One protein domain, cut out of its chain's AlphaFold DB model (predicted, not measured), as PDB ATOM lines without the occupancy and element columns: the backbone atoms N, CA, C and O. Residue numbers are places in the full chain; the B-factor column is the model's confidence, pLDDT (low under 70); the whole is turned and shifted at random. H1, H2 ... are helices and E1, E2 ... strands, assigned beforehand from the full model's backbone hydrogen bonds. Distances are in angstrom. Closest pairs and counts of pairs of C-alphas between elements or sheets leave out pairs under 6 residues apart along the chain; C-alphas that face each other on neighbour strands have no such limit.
ATOM      1  N   ILE A 241      37.383  23.017   0.355       97.69
ATOM      2  CA  ILE A 241      38.487  22.768  -0.586       97.69
ATOM      3  C   ILE A 241      39.153  24.082  -0.999       97.69
ATOM      4  O   ILE A 241      40.372  24.216  -0.891       97.69
ATOM      5  N   LYS A 242      38.356  25.091  -1.365       98.19
ATOM      6  CA  LYS A 242      38.861  26.429  -1.693       98.19
ATOM      7  C   LYS A 242      39.597  27.082  -0.522       98.19
ATOM      8  O   LYS A 242      40.569  27.795  -0.740       98.19
ATOM      9  N   THR A 243      39.137  26.853   0.710       98.25
ATOM     10  CA  THR A 243      39.772  27.411   1.916       98.25
ATOM     11  C   THR A 243      41.095  26.722   2.246       98.25
ATOM     12  O   THR A 243      42.016  27.375   2.726       98.25
ATOM     13  N   ILE A 244      41.197  25.413   2.002       97.56
ATOM     14  CA  ILE A 244      42.445  24.663   2.184       97.56
ATOM     15  C   ILE A 244      43.506  25.167   1.201       97.56
ATOM     16  O   ILE A 244      44.641  25.403   1.609       97.56
ATOM     17  N   GLY A 245      43.124  25.378  -0.063       97.00
ATOM     18  CA  GLY A 245      44.022  25.846  -1.115       97.00
ATOM     19  C   GLY A 245      44.802  24.710  -1.776       97.00
ATOM     20  O   GLY A 245      44.296  23.597  -1.926       97.00
ATOM     21  N   ASP A 246      46.024  25.010  -2.210       96.69
ATOM     22  CA  ASP A 246      46.838  24.088  -3.004       96.69
ATOM     23  C   ASP A 246      47.300  22.860  -2.180       96.69
ATOM     24  O   ASP A 246      47.812  23.036  -1.061       96.69
ATOM     25  N   PRO A 247      47.129  21.620  -2.689       97.50
ATOM     26  CA  PRO A 247      47.606  20.405  -2.027       97.50
ATOM     27  C   PRO A 247      49.134  20.325  -1.872       97.50
ATOM     28  O   PRO A 247      49.584  19.601  -0.981       97.50
ATOM     29  N   GLU A 248      49.924  21.070  -2.653       96.69
ATOM     30  CA  GLU A 248      51.382  21.159  -2.484       96.69
ATOM     31  C   GLU A 248      51.751  21.689  -1.092       96.69
ATOM     32  O   GLU A 248      52.608  21.126  -0.413       96.69
ATOM     33  N   TYR A 249      51.029  22.705  -0.617       96.25
ATOM     34  CA  TYR A 249      51.241  23.299   0.707       96.25
ATOM     35  C   TYR A 249      50.330  22.709   1.791       96.25
ATOM     36  O   TYR A 249      50.557  22.920   2.981       96.25
ATOM     37  N   ASN A 250      49.281  21.977   1.403       97.19
ATOM     38  CA  ASN A 250      48.264  21.455   2.318       97.19
ATOM     39  C   ASN A 250      47.955  19.974   2.066       97.19
ATOM     40  O   ASN A 250      46.796  19.556   2.073       97.19
ATOM     41  N   THR A 251      48.998  19.162   1.886       97.56
ATOM     42  CA  THR A 251      48.862  17.734   1.564       97.56
ATOM     43  C   THR A 251      48.000  16.986   2.586       97.56
ATOM     44  O   THR A 251      47.046  16.316   2.198       97.56
ATOM     45  N   GLU A 252      48.280  17.131   3.887       97.19
ATOM     46  CA  GLU A 252      47.531  16.447   4.953       97.19
ATOM     47  C   GLU A 252      46.036  16.838   5.000       97.19
ATOM     48  O   GLU A 252      45.184  15.945   5.021       97.19
ATOM     49  N   PRO A 253      45.665  18.134   4.983       97.56
ATOM     50  CA  PRO A 253      44.268  18.553   4.862       97.56
ATOM     51  C   PRO A 253      43.574  18.036   3.601       97.56
ATOM     52  O   PRO A 253      42.452  17.537   3.682       97.56
ATOM     53  N   CYS A 254      44.230  18.104   2.441       98.00
ATOM     54  CA  CYS A 254      43.660  17.602   1.193       98.00
ATOM     55  C   CYS A 254      43.470  16.074   1.232       98.00
ATOM     56  O   CYS A 254      42.436  15.577   0.790       98.00
ATOM     57  N   GLN A 255      44.389  15.315   1.841       97.25
ATOM     58  CA  GLN A 255      44.191  13.883   2.103       97.25
ATOM     59  C   GLN A 255      42.974  13.631   3.002       97.25
ATOM     60  O   GLN A 255      42.187  12.731   2.716       97.25
ATOM     61  N   ALA A 256      42.768  14.460   4.027       96.06
ATOM     62  CA  ALA A 256      41.593  14.384   4.893       96.06
ATOM     63  C   ALA A 256      40.284  14.574   4.110       96.06
ATOM     64  O   ALA A 256      39.302  13.880   4.372       96.06
ATOM     65  N   VAL A 257      40.270  15.485   3.128       96.31
ATOM     66  CA  VAL A 257      39.142  15.646   2.198       96.31
ATOM     67  C   VAL A 257      38.936  14.360   1.396       96.31
ATOM     68  O   VAL A 257      37.829  13.819   1.402       96.31
ATOM     69  N   LEU A 258      39.991  13.829   0.767       96.56
ATOM     70  CA  LEU A 258      39.937  12.605  -0.049       96.56
ATOM     71  C   LEU A 258      39.388  11.405   0.734       96.56
ATOM     72  O   LEU A 258      38.505  10.694   0.250       96.56
ATOM     73  N   GLU A 259      39.850  11.203   1.970       94.19
ATOM     74  CA  GLU A 259      39.383  10.125   2.849       94.19
ATOM     75  C   GLU A 259      37.892  10.194   3.170       94.19
ATOM     76  O   GLU A 259      37.275   9.171   3.486       94.19
ATOM     77  N   ARG A 260      37.314  11.392   3.107       92.56
ATOM     78  CA  ARG A 260      35.933  11.641   3.499       92.56
ATOM     79  C   ARG A 260      34.983  11.655   2.321       92.56
ATOM     80  O   ARG A 260      33.911  11.061   2.415       92.56
ATOM     81  N   ILE A 261      35.384  12.248   1.203       92.25
ATOM     82  CA  ILE A 261      34.571  12.230  -0.014       92.25
ATOM     83  C   ILE A 261      34.544  10.846  -0.670       92.25
ATOM     84  O   ILE A 261      33.587  10.553  -1.373       92.25
ATOM     85  N   ARG A 262      35.533   9.966  -0.424       90.69
ATOM     86  CA  ARG A 262      35.558   8.622  -1.040       90.69
ATOM     87  C   ARG A 262      34.327   7.777  -0.713       90.69
ATOM     88  O   ARG A 262      33.962   6.916  -1.495       90.69
ATOM     89  N   ASN A 263      33.698   8.012   0.438       85.44
ATOM     90  CA  ASN A 263      32.486   7.301   0.853       85.44
ATOM     91  C   ASN A 263      31.202   8.024   0.407       85.44
ATOM     92  O   ASN A 263      30.103   7.614   0.780       85.44
ATOM     93  N   ASN A 264      31.326   9.117  -0.349       85.25
ATOM     94  CA  ASN A 264      30.208   9.857  -0.904       85.25
ATOM     95  C   ASN A 264      29.907   9.337  -2.317       85.25
ATOM     96  O   ASN A 264      30.798   9.270  -3.152       85.25
ATOM     97  N   ALA A 265      28.655   8.988  -2.606       86.88
ATOM     98  CA  ALA A 265      28.224   8.527  -3.931       86.88
ATOM     99  C   ALA A 265      27.866   9.685  -4.894       86.88
ATOM    100  O   ALA A 265      27.102   9.501  -5.848       86.88
ATOM    101  N   ASP A 266      28.362  10.891  -4.613       94.25
ATOM    102  CA  ASP A 266      28.118  12.111  -5.377       94.25
ATOM    103  C   ASP A 266      29.246  12.369  -6.388       94.25
ATOM    104  O   ASP A 266      30.341  12.810  -6.039       94.25
ATOM    105  N   TRP A 267      28.958  12.131  -7.670       96.19
ATOM    106  CA  TRP A 267      29.891  12.340  -8.787       96.19
ATOM    107  C   TRP A 267      30.335  13.792  -8.985       96.19
ATOM    108  O   TRP A 267      31.342  14.036  -9.648       96.19
ATOM    109  N   ARG A 268      29.656  14.770  -8.376       97.00
ATOM    110  CA  ARG A 268      30.111  16.167  -8.393       97.00
ATOM    111  C   ARG A 268      31.394  16.342  -7.577       97.00
ATOM    112  O   ARG A 268      32.183  17.231  -7.879       97.00
ATOM    113  N   MET A 269      31.667  15.458  -6.609       96.94
ATOM    114  CA  MET A 269      32.935  15.457  -5.864       96.94
ATOM    115  C   MET A 269      34.138  15.255  -6.782       96.94
ATOM    116  O   MET A 269      35.188  15.844  -6.535       96.94
ATOM    117  N   THR A 270      33.984  14.480  -7.861       97.94
ATOM    118  CA  THR A 270      35.034  14.299  -8.869       97.94
ATOM    119  C   THR A 270      35.473  15.640  -9.437       97.94
ATOM    120  O   THR A 270      36.667  15.873  -9.561       97.94
ATOM    121  N   ASP A 271      34.536  16.547  -9.726       97.94
ATOM    122  CA  ASP A 271      34.845  17.853 -10.315       97.94
ATOM    123  C   ASP A 271      35.668  18.740  -9.370       97.94
ATOM    124  O   ASP A 271      36.499  19.517  -9.836       97.94
ATOM    125  N   LEU A 272      35.491  18.578  -8.056       97.69
ATOM    126  CA  LEU A 272      36.230  19.337  -7.047       97.69
ATOM    127  C   LEU A 272      37.673  18.856  -6.870       97.69
ATOM    128  O   LEU A 272      38.548  19.670  -6.590       97.69
ATOM    129  N   ILE A 273      37.924  17.549  -7.007       97.88
ATOM    130  CA  ILE A 273      39.253  16.977  -6.749       97.88
ATOM    131  C   ILE A 273      40.057  16.672  -8.007       97.88
ATOM    132  O   ILE A 273      41.277  16.585  -7.910       97.88
ATOM    133  N   LEU A 274      39.426  16.562  -9.184       97.94
ATOM    134  CA  LEU A 274      40.132  16.296 -10.442       97.94
ATOM    135  C   LEU A 274      41.301  17.264 -10.725       97.94
ATOM    136  O   LEU A 274      42.325  16.796 -11.230       97.94
ATOM    137  N   PRO A 275      41.215  18.565 -10.366       98.38
ATOM    138  CA  PRO A 275      42.340  19.493 -10.495       98.38
ATOM    139  C   PRO A 275      43.615  19.075  -9.744       98.38
ATOM    140  O   PRO A 275      44.697  19.519 -10.100       98.38
ATOM    141  N   TRP A 276      43.533  18.191  -8.742       98.44
ATOM    142  CA  TRP A 276      44.696  17.714  -7.982       98.44
ATOM    143  C   TRP A 276      45.470  16.573  -8.669       98.44
ATOM    144  O   TRP A 276      46.422  16.040  -8.095       98.44
ATOM    145  N   ALA A 277      45.084  16.172  -9.886       98.19
ATOM    146  CA  ALA A 277      45.699  15.059 -10.613       98.19
ATOM    147  C   ALA A 277      47.202  15.247 -10.890       98.19
ATOM    148  O   ALA A 277      47.958  14.272 -10.850       98.19
ATOM    149  N   GLU A 278      47.642  16.476 -11.164       97.88
ATOM    150  CA  GLU A 278      49.055  16.783 -11.406       97.88
ATOM    151  C   GLU A 278      49.891  16.541 -10.143       97.88
ATOM    152  O   GLU A 278      50.840  15.758 -10.168       97.88
ATOM    153  N   PHE A 279      49.460  17.092  -9.006       98.00
ATOM    154  CA  PHE A 279      50.113  16.864  -7.718       98.00
ATOM    155  C   PHE A 279      50.088  15.383  -7.303       98.00
ATOM    156  O   PHE A 279      51.087  14.834  -6.841       98.00
ATOM    157  N   ALA A 280      48.976  14.678  -7.538       97.62
ATOM    158  CA  ALA A 280      48.910  13.230  -7.330       97.62
ATOM    159  C   ALA A 280      49.888  12.452  -8.229       97.62
ATOM    160  O   ALA A 280      50.333  11.361  -7.873       97.62
ATOM    161  N   SER A 281      50.250  12.990  -9.391       96.88
ATOM    162  CA  SER A 281      51.245  12.369 -10.264       96.88
ATOM    163  C   SER A 281      52.664  12.550  -9.721       96.88
ATOM    164  O   SER A 281      53.469  11.636  -9.860       96.88
ATOM    165  N   SER A 282      52.978  13.647  -9.032       96.50
ATOM    166  CA  SER A 282      54.318  13.890  -8.471       96.50
ATOM    167  C   SER A 282      54.507  13.401  -7.028       96.50
ATOM    168  O   SER A 282      55.642  13.167  -6.618       96.50
ATOM    169  N   ASN A 283      53.430  13.188  -6.264       96.56
ATOM    170  CA  ASN A 283      53.496  12.816  -4.847       96.56
ATOM    171  C   ASN A 283      52.885  11.430  -4.571       96.56
ATOM    172  O   ASN A 283      51.665  11.268  -4.572       96.56
ATOM    173  N   ASP A 284      53.724  10.433  -4.273       92.88
ATOM    174  CA  ASP A 284      53.301   9.038  -4.054       92.88
ATOM    175  C   ASP A 284      52.319   8.863  -2.883       92.88
ATOM    176  O   ASP A 284      51.324   8.142  -3.008       92.88
ATOM    177  N   ASN A 285      52.557   9.551  -1.761       91.94
ATOM    178  CA  ASN A 285      51.696   9.465  -0.577       91.94
ATOM    179  C   ASN A 285      50.312  10.069  -0.853       91.94
ATOM    180  O   ASN A 285      49.288   9.524  -0.441       91.94
ATOM    181  N   PHE A 286      50.259  11.188  -1.577       96.56
ATOM    182  CA  PHE A 286      48.999  11.799  -1.988       96.56
ATOM    183  C   PHE A 286      48.275  10.952  -3.041       96.56
ATOM    184  O   PHE A 286      47.061  10.754  -2.947       96.56
ATOM    185  N   ARG A 287      49.025  10.382  -3.999       96.12
ATOM    186  CA  ARG A 287      48.504   9.523  -5.071       96.12
ATOM    187  C   ARG A 287      47.660   8.381  -4.533       96.12
ATOM    188  O   ARG A 287      46.589   8.117  -5.074       96.12
ATOM    189  N   GLN A 288      48.110   7.725  -3.464       93.94
ATOM    190  CA  GLN A 288      47.379   6.617  -2.851       93.94
ATOM    191  C   GLN A 288      45.985   7.050  -2.376       93.94
ATOM    192  O   GLN A 288      44.985   6.431  -2.744       93.94
ATOM    193  N   SER A 289      45.901   8.121  -1.584       95.88
ATOM    194  CA  SER A 289      44.622   8.657  -1.102       95.88
ATOM    195  C   SER A 289      43.734   9.134  -2.253       95.88
ATOM    196  O   SER A 289      42.519   8.943  -2.216       95.88
ATOM    197  N   TYR A 290      44.342   9.691  -3.298       97.69
ATOM    198  CA  TYR A 290      43.650  10.211  -4.471       97.69
ATOM    199  C   TYR A 290      43.038   9.104  -5.342       97.69
ATOM    200  O   TYR A 290      41.844   9.146  -5.641       97.69
ATOM    201  N   ILE A 291      43.811   8.057  -5.663       96.31
ATOM    202  CA  ILE A 291      43.316   6.856  -6.355       96.31
ATOM    203  C   ILE A 291      42.225   6.181  -5.522       96.31
ATOM    204  O   ILE A 291      41.197   5.795  -6.070       96.31
ATOM    205  N   ASN A 292      42.407   6.069  -4.200       95.44
ATOM    206  CA  ASN A 292      41.379   5.520  -3.318       95.44
ATOM    207  C   ASN A 292      40.068   6.320  -3.415       95.44
ATOM    208  O   ASN A 292      38.994   5.723  -3.467       95.44
ATOM    209  N   ALA A 293      40.133   7.654  -3.431       96.62
ATOM    210  CA  ALA A 293      38.945   8.498  -3.528       96.62
ATOM    211  C   ALA A 293      38.222   8.333  -4.867       96.62
ATOM    212  O   ALA A 293      37.044   7.973  -4.886       96.62
ATOM    213  N   LEU A 294      38.936   8.502  -5.981       97.38
ATOM    214  CA  LEU A 294      38.372   8.342  -7.323       97.38
ATOM    215  C   LEU A 294      37.875   6.913  -7.583       97.38
ATOM    216  O   LEU A 294      36.824   6.732  -8.200       97.38
ATOM    217  N   GLY A 295      38.598   5.913  -7.074       96.31
ATOM    218  CA  GLY A 295      38.270   4.489  -7.123       96.31
ATOM    219  C   GLY A 295      36.927   4.150  -6.479       96.31
ATOM    220  O   GLY A 295      36.168   3.353  -7.028       96.31
ATOM    221  N   ASN A 296      36.608   4.775  -5.342       95.50
ATOM    222  CA  ASN A 296      35.319   4.580  -4.672       95.50
ATOM    223  C   ASN A 296      34.193   5.426  -5.287       95.50
ATOM    224  O   ASN A 296      33.063   4.947  -5.359       95.50
ATOM    225  N   LEU A 297      34.493   6.634  -5.784       95.62
ATOM    226  CA  LEU A 297      33.511   7.484  -6.476       95.62
ATOM    227  C   LEU A 297      32.968   6.831  -7.756       95.62
ATOM    228  O   LEU A 297      31.801   7.028  -8.098       95.62
ATOM    229  N   LYS A 298      33.805   6.044  -8.452       96.38
ATOM    230  CA  LYS A 298      33.455   5.336  -9.698       96.38
ATOM    231  C   LYS A 298      32.804   6.249 -10.744       96.38
ATOM    232  O   LYS A 298      31.867   5.850 -11.432       96.38
ATOM    233  N   ASP A 299      33.279   7.485 -10.843       97.94
ATOM    234  CA  ASP A 299      32.800   8.443 -11.834       97.94
ATOM    235  C   ASP A 299      33.551   8.230 -13.164       97.94
ATOM    236  O   ASP A 299      34.779   8.368 -13.189       97.94
ATOM    237  N   PRO A 300      32.861   7.942 -14.286       98.31
ATOM    238  CA  PRO A 300      33.513   7.738 -15.581       98.31
ATOM    239  C   PRO A 300      34.367   8.926 -16.044       98.31
ATOM    240  O   PRO A 300      35.347   8.722 -16.762       98.31
ATOM    241  N   LYS A 301      34.084  10.157 -15.589       98.31
ATOM    242  CA  LYS A 301      34.910  11.334 -15.915       98.31
ATOM    243  C   LYS A 301      36.361  11.191 -15.437       98.31
ATOM    244  O   LYS A 301      37.265  11.747 -16.055       98.31
ATOM    245  N   ALA A 302      36.599  10.438 -14.364       98.25
ATOM    246  CA  ALA A 302      37.931  10.226 -13.811       98.25
ATOM    247  C   ALA A 302      38.686   9.042 -14.443       98.25
ATOM    248  O   ALA A 302      39.842   8.815 -14.087       98.25
ATOM    249  N   ALA A 303      38.087   8.302 -15.387       98.31
ATOM    250  CA  ALA A 303      38.674   7.087 -15.960       98.31
ATOM    251  C   ALA A 303      40.065   7.320 -16.581       98.31
ATOM    252  O   ALA A 303      40.999   6.560 -16.321       98.31
ATOM    253  N   GLY A 304      40.231   8.400 -17.354       98.31
ATOM    254  CA  GLY A 304      41.516   8.762 -17.965       98.31
ATOM    255  C   GLY A 304      42.600   9.049 -16.923       98.31
ATOM    256  O   GLY A 304      43.691   8.482 -16.986       98.31
ATOM    257  N   THR A 305      42.276   9.872 -15.923       98.31
ATOM    258  CA  THR A 305      43.176  10.204 -14.808       98.31
ATOM    259  C   THR A 305      43.546   8.966 -13.997       98.31
ATOM    260  O   THR A 305      44.725   8.730 -13.741       98.31
ATOM    261  N   MET A 306      42.562   8.136 -13.642       97.50
ATOM    262  CA  MET A 306      42.777   6.873 -12.938       97.50
ATOM    263  C   MET A 306      43.747   5.974 -13.708       97.50
ATOM    264  O   MET A 306      44.723   5.486 -13.137       97.50
ATOM    265  N   LEU A 307      43.530   5.794 -15.016       97.19
ATOM    266  CA  LEU A 307      44.387   4.951 -15.846       97.19
ATOM    267  C   LEU A 307      45.824   5.492 -15.946       97.19
ATOM    268  O   LEU A 307      46.779   4.712 -15.906       97.19
ATOM    269  N   ALA A 308      45.994   6.810 -16.059       97.12
ATOM    270  CA  ALA A 308      47.312   7.441 -16.082       97.12
ATOM    271  C   ALA A 308      48.072   7.212 -14.764       97.12
ATOM    272  O   ALA A 308      49.223   6.765 -14.778       97.12
ATOM    273  N   LEU A 309      47.408   7.432 -13.625       95.50
ATOM    274  CA  LEU A 309      47.996   7.231 -12.299       95.50
ATOM    275  C   LEU A 309      48.319   5.757 -12.018       95.50
ATOM    276  O   LEU A 309      49.349   5.464 -11.414       95.50
ATOM    277  N   TYR A 310      47.498   4.824 -12.507       93.19
ATOM    278  CA  TYR A 310      47.778   3.388 -12.430       93.19
ATOM    279  C   TYR A 310      49.069   3.009 -13.150       93.19
ATOM    280  O   TYR A 310      49.922   2.340 -12.569       93.19
ATOM    281  N   LYS A 311      49.223   3.467 -14.399       93.62
ATOM    282  CA  LYS A 311      50.420   3.213 -15.215       93.62
ATOM    283  C   LYS A 311      51.670   3.819 -14.586       93.62
ATOM    284  O   LYS A 311      52.759   3.265 -14.719       93.62
ATOM    285  N   LEU A 312      51.524   4.962 -13.917       92.88
ATOM    286  CA  LEU A 312      52.613   5.584 -13.180       92.88
ATOM    287  C   LEU A 312      53.000   4.753 -11.949       92.88
ATOM    288  O   LEU A 312      54.171   4.430 -11.779       92.88
ATOM    289  N   ALA A 313      52.023   4.341 -11.138       89.44
ATOM    290  CA  ALA A 313      52.254   3.532  -9.941       89.44
ATOM    291  C   ALA A 313      52.840   2.143 -10.250       89.44
ATOM    292  O   ALA A 313      53.705   1.659  -9.522       89.44
ATOM    293  N   SER A 314      52.427   1.504 -11.351       86.00
ATOM    294  CA  SER A 314      52.965   0.195 -11.748       86.00
ATOM    295  C   SER A 314      54.451   0.236 -12.109       86.00
ATOM    296  O   SER A 314      55.119  -0.791 -12.030       86.00
ATOM    297  N   LYS A 315      54.975   1.403 -12.510       87.44
ATOM    298  CA  LYS A 315      56.407   1.579 -12.793       87.44
ATOM    299  C   LYS A 315      57.240   1.677 -11.518       87.44
ATOM    300  O   LYS A 315      58.396   1.271 -11.534       87.44
ATOM    301  N   THR A 316      56.677   2.220 -10.439       84.44
ATOM    302  CA  THR A 316      57.412   2.478  -9.191       84.44
ATOM    303  C   THR A 316      57.280   1.353  -8.164       84.44
ATOM    304  O   THR A 316      58.145   1.221  -7.303       84.44
ATOM    305  N   SER A 317      56.242   0.509  -8.242       81.00
ATOM    306  CA  SER A 317      56.038  -0.603  -7.302       81.00
ATOM    307  C   SER A 317      55.394  -1.825  -7.986       81.00
ATOM    308  O   SER A 317      54.178  -1.839  -8.205       81.00
ATOM    309  N   PRO A 318      56.178  -2.869  -8.330       70.88
ATOM    310  CA  PRO A 318      55.654  -4.122  -8.874       70.88
ATOM    311  C   PRO A 318      54.794  -4.842  -7.820       70.88
ATOM    312  O   PRO A 318      55.288  -5.188  -6.751       70.88
ATOM    313  N   GLY A 319      53.503  -5.046  -8.102       70.25
ATOM    314  CA  GLY A 319      52.518  -5.595  -7.149       70.25
ATOM    315  C   GLY A 319      51.365  -4.628  -6.869       70.25
ATOM    316  O   GLY A 319      51.062  -4.326  -5.717       70.25
ATOM    317  N   ASN A 320      50.777  -4.082  -7.940       69.38
ATOM    318  CA  ASN A 320      49.960  -2.874  -7.906       69.38
ATOM    319  C   ASN A 320      48.751  -2.996  -6.958       69.38
ATOM    320  O   ASN A 320      47.705  -3.541  -7.312       69.38
ATOM    321  N   ARG A 321      48.887  -2.408  -5.762       85.50
ATOM    322  CA  ARG A 321      47.865  -2.355  -4.701       85.50
ATOM    323  C   ARG A 321      46.568  -1.651  -5.117       85.50
ATOM    324  O   ARG A 321      45.646  -1.584  -4.312       85.50
ATOM    325  N   TYR A 322      46.495  -1.107  -6.332       88.69
ATOM    326  CA  TYR A 322      45.324  -0.413  -6.847       88.69
ATOM    327  C   TYR A 322      44.464  -1.256  -7.781       88.69
ATOM    328  O   TYR A 322      43.382  -0.796  -8.127       88.69
ATOM    329  N   GLU A 323      44.897  -2.455  -8.190       91.12
ATOM    330  CA  GLU A 323      44.210  -3.248  -9.224       91.12
ATOM    331  C   GLU A 323      42.708  -3.450  -8.940       91.12
ATOM    332  O   GLU A 323      41.880  -3.361  -9.848       91.12
ATOM    333  N   HIS A 324      42.321  -3.616  -7.671       93.31
ATOM    334  CA  HIS A 324      40.920  -3.791  -7.282       93.31
ATOM    335  C   HIS A 324      40.025  -2.580  -7.578       93.31
ATOM    336  O   HIS A 324      38.823  -2.770  -7.738       93.31
ATOM    337  N   TYR A 325      40.572  -1.363  -7.687       93.19
ATOM    338  CA  TYR A 325      39.800  -0.183  -8.098       93.19
ATOM    339  C   TYR A 325      39.566  -0.115  -9.606       93.19
ATOM    340  O   TYR A 325      38.613   0.528 -10.030       93.19
ATOM    341  N   PHE A 326      40.421  -0.751 -10.409       92.44
ATOM    342  CA  PHE A 326      40.315  -0.753 -11.873       92.44
ATOM    343  C   PHE A 326      39.385  -1.853 -12.369       92.44
ATOM    344  O   PHE A 326      38.728  -1.697 -13.400       92.44
ATOM    345  N   ASN A 327      39.272  -2.935 -11.600       91.12
ATOM    346  CA  ASN A 327      38.274  -3.966 -11.823       91.12
ATOM    347  C   ASN A 327      36.866  -3.354 -11.770       91.12
ATOM    348  O   ASN A 327      36.371  -2.974 -10.709       91.12
ATOM    349  N   ASN A 328      36.204  -3.304 -12.927       91.81
ATOM    350  CA  ASN A 328      34.864  -2.738 -13.104       91.81
ATOM    351  C   ASN A 328      34.772  -1.218 -12.869       91.81
ATOM    352  O   ASN A 328      33.714  -0.726 -12.467       91.81
ATOM    353  N   TYR A 329      35.852  -0.461 -13.098       97.31
ATOM    354  CA  TYR A 329      35.766   1.001 -13.086       97.31
ATOM    355  C   TYR A 329      35.035   1.505 -14.342       97.31
ATOM    356  O   TYR A 329      35.455   1.166 -15.452       97.31
ATOM    357  N   PRO A 330      33.977   2.330 -14.226       98.00
ATOM    358  CA  PRO A 330      33.292   2.875 -15.394       98.00
ATOM    359  C   PRO A 330      34.258   3.636 -16.306       98.00
ATOM    360  O   PRO A 330      34.918   4.576 -15.880       98.00
ATOM    361  N   GLY A 331      34.352   3.213 -17.565       97.94
ATOM    362  CA  GLY A 331      35.253   3.820 -18.545       97.94
ATOM    363  C   GLY A 331      36.614   3.132 -18.689       97.94
ATOM    364  O   GLY A 331      37.381   3.523 -19.566       97.94
ATOM    365  N   ILE A 332      36.904   2.095 -17.895       98.12
ATOM    366  CA  ILE A 332      38.128   1.286 -17.989       98.12
ATOM    367  C   ILE A 332      37.750  -0.187 -18.187       98.12
ATOM    368  O   ILE A 332      36.881  -0.716 -17.499       98.12
ATOM    369  N   LYS A 333      38.425  -0.870 -19.116       97.38
ATOM    370  CA  LYS A 333      38.305  -2.317 -19.339       97.38
ATOM    371  C   LYS A 333      39.674  -2.993 -19.310       97.38
ATOM    372  O   LYS A 333      40.703  -2.343 -19.497       97.38
ATOM    373  N   LYS A 334      39.678  -4.304 -19.076       96.50
ATOM    374  CA  LYS A 334      40.883  -5.136 -19.155       96.50
ATOM    375  C   LYS A 334      41.065  -5.637 -20.590       96.50
ATOM    376  O   LYS A 334      40.113  -6.137 -21.183       96.50
ATOM    377  N   ASP A 335      42.270  -5.486 -21.125       96.50
ATOM    378  CA  ASP A 335      42.704  -5.968 -22.439       96.50
ATOM    379  C   ASP A 335      44.001  -6.771 -22.257       96.50
ATOM    380  O   ASP A 335      45.085  -6.227 -22.021       96.50
ATOM    381  N   GLY A 336      43.857  -8.098 -22.219       94.69
ATOM    382  CA  GLY A 336      44.918  -9.009 -21.791       94.69
ATOM    383  C   GLY A 336      45.370  -8.739 -20.348       94.69
ATOM    384  O   GLY A 336      44.585  -8.821 -19.402       94.69
ATOM    385  N   SER A 337      46.656  -8.430 -20.174       91.56
ATOM    386  CA  SER A 337      47.256  -8.068 -18.880       91.56
ATOM    387  C   SER A 337      47.182  -6.570 -18.560       91.56
ATOM    388  O   SER A 337      47.584  -6.162 -17.471       91.56
ATOM    389  N   ASN A 338      46.671  -5.749 -19.482       94.00
ATOM    390  CA  ASN A 338      46.662  -4.297 -19.361       94.00
ATOM    391  C   ASN A 338      45.253  -3.752 -19.107       94.00
ATOM    392  O   ASN A 338      44.250  -4.366 -19.460       94.00
ATOM    393  N   TYR A 339      45.184  -2.556 -18.524       95.88
ATOM    394  CA  TYR A 339      43.959  -1.762 -18.468       95.88
ATOM    395  C   TYR A 339      43.985  -0.706 -19.576       95.88
ATOM    396  O   TYR A 339      45.012  -0.059 -19.813       95.88
ATOM    397  N   VAL A 340      42.852  -0.528 -20.248       97.44
ATOM    398  CA  VAL A 340      42.646   0.450 -21.323       97.44
ATOM    399  C   VAL A 340      41.315   1.166 -21.119       97.44
ATOM    400  O   VAL A 340      40.448   0.681 -20.391       97.44
ATOM    401  N   LEU A 341      41.141   2.328 -21.748       98.31
ATOM    402  CA  LEU A 341      39.829   2.969 -21.781       98.31
ATOM    403  C   LEU A 341      38.854   2.129 -22.619       98.31
ATOM    404  O   LEU A 341      39.253   1.385 -23.519       98.31
ATOM    405  N   VAL A 342      37.567   2.234 -22.302       98.19
ATOM    406  CA  VAL A 342      36.508   1.751 -23.202       98.19
ATOM    407  C   VAL A 342      36.507   2.566 -24.502       98.19
ATOM    408  O   VAL A 342      37.102   3.639 -24.564       98.19
ATOM    409  N   ASP A 343      35.856   2.051 -25.541       98.00
ATOM    410  CA  ASP A 343      35.676   2.774 -26.804       98.00
ATOM    411  C   ASP A 343      34.859   4.067 -26.631       98.00
ATOM    412  O   ASP A 343      34.107   4.234 -25.664       98.00
ATOM    413  N   ASP A 344      34.998   4.978 -27.596       98.25
ATOM    414  CA  ASP A 344      34.383   6.308 -27.565       98.25
ATOM    415  C   ASP A 344      32.854   6.256 -27.464       98.25
ATOM    416  O   ASP A 344      32.251   7.083 -26.777       98.25
ATOM    417  N   GLU A 345      32.208   5.274 -28.103       98.31
ATOM    418  CA  GLU A 345      30.753   5.114 -28.041       98.31
ATOM    419  C   GLU A 345      30.301   4.741 -26.623       98.31
ATOM    420  O   GLU A 345      29.366   5.335 -26.075       98.31
ATOM    421  N   THR A 346      30.994   3.791 -25.994       98.25
ATOM    422  CA  THR A 346      30.749   3.400 -24.604       98.25
ATOM    423  C   THR A 346      31.036   4.555 -23.646       98.25
ATOM    424  O   THR A 346      30.220   4.834 -22.762       98.25
ATOM    425  N   MET A 347      32.148   5.276 -23.831       98.44
ATOM    426  CA  MET A 347      32.484   6.439 -23.004       98.44
ATOM    427  C   MET A 347      31.430   7.543 -23.136       98.44
ATOM    428  O   MET A 347      30.989   8.099 -22.131       98.44
ATOM    429  N   LYS A 348      30.951   7.819 -24.354       98.19
ATOM    430  CA  LYS A 348      29.871   8.782 -24.599       98.19
ATOM    431  C   LYS A 348      28.607   8.419 -23.816       98.19
ATOM    432  O   LYS A 348      28.077   9.269 -23.102       98.19
ATOM    433  N   LYS A 349      28.168   7.155 -23.867       98.44
ATOM    434  CA  LYS A 349      27.004   6.668 -23.098       98.44
ATOM    435  C   LYS A 349      27.198   6.844 -21.587       98.44
ATOM    436  O   LYS A 349      26.276   7.281 -20.898       98.44
ATOM    437  N   LEU A 350      28.389   6.546 -21.065       98.12
ATOM    438  CA  LEU A 350      28.719   6.753 -19.649       98.12
ATOM    439  C   LEU A 350      28.675   8.237 -19.256       98.12
ATOM    440  O   LEU A 350      28.153   8.580 -18.196       98.12
ATOM    441  N   MET A 351      29.167   9.130 -20.114       98.44
ATOM    442  CA  MET A 351      29.126  10.574 -19.870       98.44
ATOM    443  C   MET A 351      27.701  11.142 -19.933       98.44
ATOM    444  O   MET A 351      27.353  12.005 -19.125       98.44
ATOM    445  N   GLU A 352      26.841  10.626 -20.813       98.31
ATOM    446  CA  GLU A 352      25.409  10.958 -20.829       98.31
ATOM    447  C   GLU A 352      24.707  10.502 -19.536       98.31
ATOM    448  O   GLU A 352      23.910  11.247 -18.960       98.31
ATOM    449  N   GLN A 353      25.030   9.305 -19.030       98.19
ATOM    450  CA  GLN A 353      24.535   8.830 -17.731       98.19
ATOM    451  C   GLN A 353      25.030   9.712 -16.579       98.19
ATOM    452  O   GLN A 353      24.251  10.060 -15.688       98.19
ATOM    453  N   ARG A 354      26.304  10.119 -16.618       97.62
ATOM    454  CA  ARG A 354      26.887  11.064 -15.662       97.62
ATOM    455  C   ARG A 354      26.133  12.386 -15.637       97.62
ATOM    456  O   ARG A 354      25.775  12.845 -14.556       97.62
ATOM    457  N   ALA A 355      25.857  12.968 -16.802       98.25
ATOM    458  CA  ALA A 355      25.116  14.222 -16.905       98.25
ATOM    459  C   ALA A 355      23.728  14.115 -16.252       98.25
ATOM    460  O   ALA A 355      23.400  14.923 -15.386       98.25
ATOM    461  N   LYS A 356      22.969  13.056 -16.569       98.19
ATOM    462  CA  LYS A 356      21.653  12.784 -15.958       98.19
ATOM    463  C   LYS A 356      21.735  12.623 -14.438       98.19
ATOM    464  O   LYS A 356      20.888  13.132 -13.706       98.19
ATOM    465  N   ARG A 357      22.763  11.928 -13.936       96.94
ATOM    466  CA  ARG A 357      22.982  11.749 -12.493       96.94
ATOM    467  C   ARG A 357      23.286  13.075 -11.794       96.94
ATOM    468  O   ARG A 357      22.761  13.304 -10.711       96.94
ATOM    469  N   ILE A 358      24.105  13.934 -12.396       97.25
ATOM    470  CA  ILE A 358      24.413  15.264 -11.849       97.25
ATOM    471  C   ILE A 358      23.173  16.152 -11.842       97.25
ATOM    472  O   ILE A 358      22.918  16.817 -10.843       97.25
ATOM    473  N   GLU A 359      22.380  16.137 -12.912       97.62
ATOM    474  CA  GLU A 359      21.113  16.868 -12.972       97.62
ATOM    475  C   GLU A 359      20.161  16.434 -11.849       97.62
ATOM    476  O   GLU A 359      19.632  17.279 -11.127       97.62
ATOM    477  N   TYR A 360      20.022  15.121 -11.633       96.62
ATOM    478  CA  TYR A 360      19.247  14.561 -10.525       96.62
ATOM    479  C   TYR A 360      19.747  15.047  -9.154       96.62
ATOM    480  O   TYR A 360      18.956  15.503  -8.334       96.62
ATOM    481  N   LEU A 361      21.060  15.000  -8.907       94.19
ATOM    482  CA  LEU A 361      21.646  15.462  -7.644       94.19
ATOM    483  C   LEU A 361      21.436  16.971  -7.431       94.19
ATOM    484  O   LEU A 361      21.084  17.398  -6.336       94.19
ATOM    485  N   ASN A 362      21.581  17.776  -8.484       94.62
ATOM    486  CA  ASN A 362      21.336  19.219  -8.431       94.62
ATOM    487  C   ASN A 362      19.865  19.563  -8.176       94.62
ATOM    488  O   ASN A 362      19.584  20.604  -7.584       94.62
ATOM    489  N   LYS A 363      18.930  18.729  -8.644       95.06
ATOM    490  CA  LYS A 363      17.507  18.881  -8.334       95.06
ATOM    491  C   LYS A 363      17.245  18.588  -6.856       95.06
ATOM    492  O   LYS A 363      16.619  19.409  -6.199       95.06
ATOM    493  N   ASN A 364      17.780  17.482  -6.340       91.19
ATOM    494  CA  ASN A 364      17.595  17.078  -4.945       91.19
ATOM    495  C   ASN A 364      18.187  18.071  -3.937       91.19
ATOM    496  O   ASN A 364      17.678  18.167  -2.835       91.19
ATOM    497  N   ASP A 365      19.240  18.808  -4.296       88.44
ATOM    498  CA  ASP A 365      19.806  19.839  -3.414       88.44
ATOM    499  C   ASP A 365      18.910  21.092  -3.280       88.44
ATOM    500  O   ASP A 365      19.163  21.928  -2.411       88.44
ATOM    501  N   LYS A 366      17.913  21.273  -4.161       86.12
ATOM    502  CA  LYS A 366      16.975  22.412  -4.130       86.12
ATOM    503  C   LYS A 366      15.688  22.122  -3.356       86.12
ATOM    504  O   LYS A 366      14.971  23.071  -3.042       86.12
ATOM    505  N   GLU A 367      15.382  20.846  -3.140       68.12
ATOM    506  CA  GLU A 367      14.234  20.351  -2.367       68.12
ATOM    507  C   GLU A 367      14.623  20.224  -0.889       68.12
ATOM    508  O   GLU A 367      13.783  20.588  -0.035       68.12
TER     509      GLU A 367
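Overview. This is residues 241 to 367 of the 367 residues of an uncharacterized protein of Lentisphaerae bacterium GWF2_44_16 (UniProt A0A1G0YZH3). A small two-stranded hairpin, E1 and E2, packs on H5 of a four-helix bundle, H2 to H5, up and down, each running against the one before; the long H7 slants past the bundle's end where H3 and H5 begin. Short H1 packs on H2, short H6 on H4. The 127 printed residues run H1 H2 H3 H4 H5 H6 E1 E2 H7, mostly helix. The whole is compact, radius of gyration of the C-alphas 14.9 A, but flat, spanning 49 by 39 by 20 A.

Arrangement. Start at the antiparallel hairpin of E1, residues 332 to 335, and E2, 338 to 341, where N 333 and O 340, 2.9 A apart, are within hydrogen-bond range. From Ile 332, look 6.2 A to Ala 303, the closest C-alphas of E1 and H5, residues 300 to 316. The hub H4, residues 284 to 297, makes helical hairpins with H5, closest C-alphas Ile 291 and Met 306, 6.6 A, and with H3, residues 268 to 282, closest Ala 280 and Arg 287, 4.4 A. H4 touches H2, residues 251 to 261, the same way at a shallow tilt of 16 degrees, closest C-alphas Ala 293 and Leu 258, 5.5 A. With residues 292 to 296 alone it touches H6, residues 323 to 326. H7, residues 344 to 364, touches Pro 300 and Lys 301 of H5 at a steep tilt of 62 degrees. Every O i to N i+4 pair is within range in H2 and H7, but 9 of 10 in H4, 9 of 13 in H5 and 5 of 11 in H3, with 9 of 12 O i to N i+3 pairs.

Along the chain. Find C-alpha 241 at (38.487, 22.768, -0.586), opening H1, residues 241 to 244. H7 runs 30.2 A to C-alpha 364 at (17.595, 17.078, -4.945).

Size, cuts and confidence. The printed part has no cut and no long link; residues 320 and 367 have pLDDT under 70.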